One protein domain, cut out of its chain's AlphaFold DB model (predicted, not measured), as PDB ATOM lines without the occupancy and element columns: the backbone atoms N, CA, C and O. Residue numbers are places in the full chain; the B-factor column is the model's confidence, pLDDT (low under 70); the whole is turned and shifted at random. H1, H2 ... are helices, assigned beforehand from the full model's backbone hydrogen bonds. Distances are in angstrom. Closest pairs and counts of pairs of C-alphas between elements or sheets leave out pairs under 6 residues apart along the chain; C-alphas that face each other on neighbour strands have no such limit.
ATOM      1  N   ILE A  71      52.861 -13.219 -11.771       72.00
ATOM      2  CA  ILE A  71      52.434 -12.137 -10.871       72.00
ATOM      3  C   ILE A  71      51.257 -11.356 -11.472       72.00
ATOM      4  O   ILE A  71      50.274 -11.107 -10.769       72.00
ATOM      5  N   LYS A  72      51.323 -10.986 -12.757       83.44
ATOM      6  CA  LYS A  72      50.234 -10.259 -13.436       83.44
ATOM      7  C   LYS A  72      48.945 -11.078 -13.475       83.44
ATOM      8  O   LYS A  72      47.888 -10.543 -13.133       83.44
ATOM      9  N   ASP A  73      49.043 -12.365 -13.789       80.75
ATOM     10  CA  ASP A  73      47.897 -13.275 -13.806       80.75
ATOM     11  C   ASP A  73      47.280 -13.415 -12.415       80.75
ATOM     12  O   ASP A  73      46.063 -13.309 -12.253       80.75
ATOM     13  N   ARG A  74      48.108 -13.537 -11.371       76.75
ATOM     14  CA  ARG A  74      47.629 -13.593  -9.985       76.75
ATOM     15  C   ARG A  74      46.861 -12.331  -9.589       76.75
ATOM     16  O   ARG A  74      45.809 -12.437  -8.956       76.75
ATOM     17  N   VAL A  75      47.352 -11.149  -9.961       81.88
ATOM     18  CA  VAL A  75      46.672  -9.871  -9.681       81.88
ATOM     19  C   VAL A  75      45.339  -9.784 -10.431       81.88
ATOM     20  O   VAL A  75      44.344  -9.315  -9.870       81.88
ATOM     21  N   LEU A  76      45.284 -10.258 -11.676       87.94
ATOM     22  CA  LEU A  76      44.056 -10.277 -12.471       87.94
ATOM     23  C   LEU A  76      43.013 -11.245 -11.888       87.94
ATOM     24  O   LEU A  76      41.839 -10.884 -11.752       87.94
ATOM     25  N   ILE A  77      43.441 -12.430 -11.449       80.62
ATOM     26  CA  ILE A  77      42.587 -13.404 -10.753       80.62
ATOM     27  C   ILE A  77      42.049 -12.808  -9.444       80.62
ATOM     28  O   ILE A  77      40.857 -12.893  -9.165       80.62
ATOM     29  N   GLN A  78      42.882 -12.123  -8.657       78.44
ATOM     30  CA  GLN A  78      42.416 -11.478  -7.424       78.44
ATOM     31  C   GLN A  78      41.380 -10.381  -7.691       78.44
ATOM     32  O   GLN A  78      40.363 -10.311  -6.999       78.44
ATOM     33  N   LYS A  79      41.597  -9.542  -8.712       86.88
ATOM     34  CA  LYS A  79      40.644  -8.486  -9.085       86.88
ATOM     35  C   LYS A  79      39.311  -9.055  -9.573       86.88
ATOM     36  O   LYS A  79      38.263  -8.520  -9.218       86.88
ATOM     37  N   THR A  80      39.338 -10.128 -10.361       88.88
ATOM     38  CA  THR A  80      38.117 -10.779 -10.870       88.88
ATOM     39  C   THR A  80      37.334 -11.467  -9.755       88.88
ATOM     40  O   THR A  80      36.125 -11.265  -9.663       88.88
ATOM     41  N   VAL A  81      38.010 -12.186  -8.852       85.19
ATOM     42  CA  VAL A  81      37.375 -12.792  -7.670       85.19
ATOM     43  C   VAL A  81      36.757 -11.722  -6.773       85.19
ATOM     44  O   VAL A  81      35.616 -11.882  -6.352       85.19
ATOM     45  N   ARG A  82      37.458 -10.606  -6.531       90.00
ATOM     46  CA  ARG A  82      36.943  -9.501  -5.710       90.00
ATOM     47  C   ARG A  82      35.703  -8.853  -6.328       90.00
ATOM     48  O   ARG A  82      34.694  -8.723  -5.650       90.00
ATOM     49  N   ARG A  83      35.732  -8.545  -7.629       92.62
ATOM     50  CA  ARG A  83      34.561  -7.997  -8.335       92.62
ATOM     51  C   ARG A  83      33.366  -8.956  -8.282       92.62
ATOM     52  O   ARG A  83      32.245  -8.511  -8.059       92.62
ATOM     53  N   ARG A  84      33.604 -10.262  -8.460       91.94
ATOM     54  CA  ARG A  84      32.553 -11.287  -8.367       91.94
ATOM     55  C   ARG A  84      31.993 -11.394  -6.952       91.94
ATOM     56  O   ARG A  84      30.791 -11.529  -6.795       91.94
ATOM     57  N   TRP A  85      32.843 -11.289  -5.935       91.81
ATOM     58  CA  TRP A  85      32.436 -11.294  -4.531       91.81
ATOM     59  C   TRP A  85      31.540 -10.100  -4.174       91.81
ATOM     60  O   TRP A  85      30.517 -10.265  -3.505       91.81
ATOM     61  N   ASP A  86      31.898  -8.908  -4.654       94.19
ATOM     62  CA  ASP A  86      31.133  -7.684  -4.406       94.19
ATOM     63  C   ASP A  86      29.731  -7.765  -5.036       94.19
ATOM     64  O   ASP A  86      28.757  -7.343  -4.416       94.19
ATOM     65  N   GLN A  87      29.624  -8.381  -6.219       95.81
ATOM     66  CA  GLN A  87      28.364  -8.579  -6.949       95.81
ATOM     67  C   GLN A  87      27.560  -9.812  -6.502       95.81
ATOM     68  O   GLN A  87      26.381  -9.910  -6.832       95.81
ATOM     69  N   ALA A  88      28.176 -10.743  -5.771       94.88
ATOM     70  CA  ALA A  88      27.540 -11.986  -5.355       94.88
ATOM     71  C   ALA A  88      26.485 -11.758  -4.266       94.88
ATOM     72  O   ALA A  88      26.697 -11.014  -3.299       94.88
ATOM     73  N   THR A  89      25.374 -12.474  -4.394       97.88
ATOM     74  CA  THR A  89      24.357 -12.596  -3.347       97.88
ATOM     75  C   THR A  89      24.927 -13.303  -2.104       97.88
ATOM     76  O   THR A  89      25.956 -13.983  -2.184       97.88
ATOM     77  N   PRO A  90      24.290 -13.181  -0.924       96.12
ATOM     78  CA  PRO A  90      24.747 -13.877   0.283       96.12
ATOM     79  C   PRO A  90      24.891 -15.399   0.109       96.12
ATOM     80  O   PRO A  90      25.836 -15.988   0.635       96.12
ATOM     81  N   GLU A  91      24.000 -16.031  -0.658       94.81
ATOM     82  CA  GLU A  91      24.057 -17.469  -0.946       94.81
ATOM     83  C   GLU A  91      25.263 -17.830  -1.822       94.81
ATOM     84  O   GLU A  91      26.020 -18.745  -1.495       94.81
ATOM     85  N   GLU A  92      25.514 -17.064  -2.884       92.88
ATOM     86  CA  GLU A  92      26.675 -17.260  -3.758       92.88
ATOM     87  C   GLU A  92      28.000 -17.026  -3.021       92.88
ATOM     88  O   GLU A  92      28.969 -17.759  -3.231       92.88
ATOM     89  N   ARG A  93      28.050 -16.053  -2.101       94.81
ATOM     90  CA  ARG A  93      29.223 -15.839  -1.236       94.81
ATOM     91  C   ARG A  93      29.496 -17.057  -0.358       94.81
ATOM     92  O   ARG A  93      30.651 -17.464  -0.232       94.81
ATOM     93  N   ASN A  94      28.457 -17.673   0.208       92.62
ATOM     94  CA  ASN A  94      28.605 -18.900   0.989       92.62
ATOM     95  C   ASN A  94      29.140 -20.059   0.135       92.62
ATOM     96  O   ASN A  94      30.074 -20.738   0.564       92.62
ATOM     97  N   GLN A  95      28.638 -20.227  -1.091       93.31
ATOM     98  CA  GLN A  95      29.149 -21.239  -2.025       93.31
ATOM     99  C   GLN A  95      30.617 -20.992  -2.401       93.31
ATOM    100  O   GLN A  95      31.422 -21.924  -2.434       93.31
ATOM    101  N   MET A  96      31.005 -19.734  -2.637       91.81
ATOM    102  CA  MET A  96      32.399 -19.372  -2.907       91.81
ATOM    103  C   MET A  96      33.314 -19.672  -1.711       91.81
ATOM    104  O   MET A  96      34.414 -20.190  -1.906       91.81
ATOM    105  N   LEU A  97      32.867 -19.403  -0.478       87.81
ATOM    106  CA  LEU A  97      33.617 -19.753   0.735       87.81
ATOM    107  C   LEU A  97      33.756 -21.262   0.915       87.81
ATOM    108  O   LEU A  97      34.815 -21.732   1.331       87.81
ATOM    109  N   GLU A  98      32.708 -22.029   0.631       89.88
ATOM    110  CA  GLU A  98      32.740 -23.486   0.718       89.88
ATOM    111  C   GLU A  98      33.693 -24.084  -0.322       89.88
ATOM    112  O   GLU A  98      34.545 -24.908   0.018       89.88
ATOM    113  N   MET A  99      33.644 -23.583  -1.557       87.31
ATOM    114  CA  MET A  99      34.590 -23.949  -2.608       87.31
ATOM    115  C   MET A  99      36.028 -23.590  -2.218       87.31
ATOM    116  O   MET A  99      36.931 -24.407  -2.389       87.31
ATOM    117  N   GLN A 100      36.252 -22.410  -1.631       84.75
ATOM    118  CA  GLN A 100      37.571 -22.015  -1.140       84.75
ATOM    119  C   GLN A 100      38.052 -22.945  -0.024       84.75
ATOM    120  O   GLN A 100      39.193 -23.397  -0.079       84.75
ATOM    121  N   ARG A 101      37.190 -23.289   0.945       77.44
ATOM    122  CA  ARG A 101      37.519 -24.253   2.007       77.44
ATOM    123  C   ARG A 101      37.895 -25.610   1.433       77.44
ATOM    124  O   ARG A 101      38.879 -26.180   1.896       77.44
ATOM    125  N   LYS A 102      37.158 -26.092   0.429       83.88
ATOM    126  CA  LYS A 102      37.445 -27.356  -0.257       83.88
ATOM    127  C   LYS A 102      38.810 -27.311  -0.943       83.88
ATOM    128  O   LYS A 102      39.666 -28.124  -0.628       83.88
ATOM    129  N   LEU A 103      39.077 -26.282  -1.752       73.38
ATOM    130  CA  LEU A 103      40.366 -26.122  -2.435       73.38
ATOM    131  C   LEU A 103      41.543 -25.978  -1.460       73.38
ATOM    132  O   LEU A 103      42.612 -26.536  -1.697       73.38
ATOM    133  N   THR A 104      41.377 -25.240  -0.357       72.19
ATOM    134  CA  THR A 104      42.431 -25.117   0.662       72.19
ATOM    135  C   THR A 104      42.604 -26.394   1.475       72.19
ATOM    136  O   THR A 104      43.730 -26.717   1.838       72.19
ATOM    137  N   GLY A 105      41.517 -27.122   1.746       75.12
ATOM    138  CA  GLY A 105      41.534 -28.403   2.447       75.12
ATOM    139  C   GLY A 105      42.280 -29.457   1.637       75.12
ATOM    140  O   GLY A 105      43.281 -29.986   2.116       75.12
ATOM    141  N   ASP A 106      41.874 -29.640   0.381       72.50
ATOM    142  CA  ASP A 106      42.487 -30.578  -0.562       72.50
ATOM    143  C   ASP A 106      43.965 -30.228  -0.796       72.50
ATOM    144  O   ASP A 106      44.829 -31.101  -0.775       72.50
ATOM    145  N   ARG A 107      44.298 -28.932  -0.922       64.56
ATOM    146  CA  ARG A 107      45.691 -28.483  -1.061       64.56
ATOM    147  C   ARG A 107      46.513 -28.712   0.205       64.56
ATOM    148  O   ARG A 107      47.670 -29.090   0.096       64.56
ATOM    149  N   SER A 108      45.950 -28.482   1.390       54.03
ATOM    150  CA  SER A 108      46.656 -28.741   2.651       54.03
ATOM    151  C   SER A 108      46.918 -30.233   2.861       54.03
ATOM    152  O   SER A 108      47.997 -30.594   3.313       54.03
ATOM    153  N   GLN A 109      45.979 -31.100   2.468       68.75
ATOM    154  CA  GLN A 109      46.183 -32.549   2.482       68.75
ATOM    155  C   GLN A 109      47.233 -32.972   1.453       68.75
ATOM    156  O   GLN A 109      48.173 -33.667   1.815       68.75
ATOM    157  N   ALA A 110      47.150 -32.475   0.216       65.31
ATOM    158  CA  ALA A 110      48.115 -32.804  -0.831       65.31
ATOM    159  C   ALA A 110      49.539 -32.309  -0.522       65.31
ATOM    160  O   ALA A 110      50.501 -33.017  -0.804       65.31
ATOM    161  N   ILE A 111      49.688 -31.116   0.069       60.12
ATOM    162  CA  ILE A 111      50.992 -30.605   0.521       60.12
ATOM    163  C   ILE A 111      51.526 -31.473   1.661       60.12
ATOM    164  O   ILE A 111      52.678 -31.880   1.600       60.12
ATOM    165  N   ASN A 112      50.689 -31.828   2.642       73.38
ATOM    166  CA  ASN A 112      51.107 -32.710   3.731       73.38
ATOM    167  C   ASN A 112      51.529 -34.091   3.222       73.38
ATOM    168  O   ASN A 112      52.509 -34.635   3.715       73.38
ATOM    169  N   ASP A 113      50.825 -34.660   2.243       72.62
ATOM    170  CA  ASP A 113      51.170 -35.966   1.682       72.62
ATOM    171  C   ASP A 113      52.464 -35.905   0.862       72.62
ATOM    172  O   ASP A 113      53.309 -36.787   1.006       72.62
ATOM    173  N   LEU A 114      52.668 -34.841   0.077       75.06
ATOM    174  CA  LEU A 114      53.899 -34.623  -0.685       75.06
ATOM    175  C   LEU A 114      55.104 -34.383   0.239       75.06
ATOM    176  O   LEU A 114      56.132 -35.035   0.080       75.06
ATOM    177  N   GLU A 115      54.976 -33.500   1.232       70.81
ATOM    178  CA  GLU A 115      56.030 -33.218   2.217       70.81
ATOM    179  C   GLU A 115      56.335 -34.453   3.071       70.81
ATOM    180  O   GLU A 115      57.495 -34.758   3.348       70.81
ATOM    181  N   ARG A 116      55.306 -35.225   3.445       71.06
ATOM    182  CA  ARG A 116      55.467 -36.506   4.142       71.06
ATOM    183  C   ARG A 116      56.192 -37.524   3.272       71.06
ATOM    184  O   ARG A 116      57.041 -38.251   3.784       71.06
ATOM    185  N   GLN A 117      55.874 -37.594   1.985       75.69
ATOM    186  CA  GLN A 117      56.521 -38.511   1.053       75.69
ATOM    187  C   GLN A 117      57.980 -38.112   0.804       75.69
ATOM    188  O   GLN A 117      58.853 -38.972   0.862       75.69
ATOM    189  N   GLU A 118      58.275 -36.817   0.665       80.88
ATOM    190  CA  GLU A 118      59.644 -36.306   0.560       80.88
ATOM    191  C   GLU A 118      60.449 -36.561   1.846       80.88
ATOM    192  O   GLU A 118      61.617 -36.949   1.788       80.88
ATOM    193  N   LEU A 119      59.829 -36.413   3.022       68.25
ATOM    194  CA  LEU A 119      60.446 -36.759   4.302       68.25
ATOM    195  C   LEU A 119      60.764 -38.262   4.375       68.25
ATOM    196  O   LEU A 119      61.880 -38.633   4.748       68.25
ATOM    197  N   LEU A 120      59.816 -39.122   3.990       73.31
ATOM    198  CA  LEU A 120      60.006 -40.574   3.938       73.31
ATOM    199  C   LEU A 120      61.100 -40.965   2.940       73.31
ATOM    200  O   LEU A 120      61.938 -41.806   3.260       73.31
ATOM    201  N   ASP A 121      61.156 -40.324   1.774       76.56
ATOM    202  CA  ASP A 121      62.203 -40.547   0.780       76.56
ATOM    203  C   ASP A 121      63.561 -40.038   1.262       76.56
ATOM    204  O   ASP A 121      64.570 -40.717   1.071       76.56
ATOM    205  N   ARG A 122      63.618 -38.905   1.970       72.19
ATOM    206  CA  ARG A 122      64.845 -38.405   2.611       72.19
ATOM    207  C   ARG A 122      65.328 -39.359   3.707       72.19
ATOM    208  O   ARG A 122      66.533 -39.604   3.814       72.19
ATOM    209  N   MET A 123      64.415 -39.936   4.489       65.44
ATOM    210  CA  MET A 123      64.729 -40.952   5.500       65.44
ATOM    211  C   MET A 123      65.195 -42.271   4.864       65.44
ATOM    212  O   MET A 123      66.228 -42.811   5.264       65.44
ATOM    213  N   ASN A 124      64.503 -42.756   3.832       74.38
ATOM    214  CA  ASN A 124      64.873 -43.968   3.097       74.38
ATOM    215  C   ASN A 124      66.199 -43.805   2.344       74.38
ATOM    216  O   ASN A 124      67.023 -44.720   2.341       74.38
ATOM    217  N   SER A 125      66.449 -42.634   1.758       73.31
ATOM    218  CA  SER A 125      67.709 -42.315   1.075       73.31
ATOM    219  C   SER A 125      68.876 -42.260   2.057       73.31
ATOM    220  O   SER A 125      69.943 -42.792   1.762       73.31
ATOM    221  N   ARG A 126      68.669 -41.718   3.269       65.25
ATOM    222  CA  ARG A 126      69.650 -41.818   4.366       65.25
ATOM    223  C   ARG A 126      69.911 -43.265   4.785       65.25
ATOM    224  O   ARG A 126      71.045 -43.601   5.107       65.25
TER     225      ARG A 126
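Overview. This is residues 71 to 126 of the 257 residues of an uncharacterized protein of Deltaproteobacteria bacterium (UniProt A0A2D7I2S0). Two helices make an open V: a short arm, H1, and a long arm, H2, joined at the corner by a tight link and spreading apart from there. Residues 71 to 80 of H1 and 97 to 126 of H2 stand free. The printed part has 56 residues with two named helices, H1 then H2, and no named strand; the class is all helix. The whole is extended and flat, with a radius of gyration of the C-alphas of 17.4 A and spans of 54 by 28 by 7 A.

Arrangement. Start with H1, residues 71 to 87, and pass the tight link of 2 residues into H2, residues 90 to 126. The helices are close but not clearly touching; their closest C-alphas, of Trp 85 and Arg 93, are 6.5 A apart. They run opposite ways at a shallow tilt of 33 degrees, only just short of steep. In H1 and H2 every O i to N i+4 pair is within hydrogen-bond range.

Along the chain. Find C-alpha 71 at (52.434, -12.137, -10.871); from there H1 runs 24.6 A to C-alpha 87. H2 begins at C-alpha 90, at (24.747, -13.877, 0.283), and runs 53.0 A to C-alpha 126 at (69.650, -41.818, 4.366).

Size, cuts and confidence. The two C-alphas farthest apart, of Thr 89 and Arg 126, are 54.5 A apart. The printed part has no cut. Look in the B-factor column for pLDDT under 70 at residues 107 to 111, 119, 123 and 126; the mean of the printed part is 80.6.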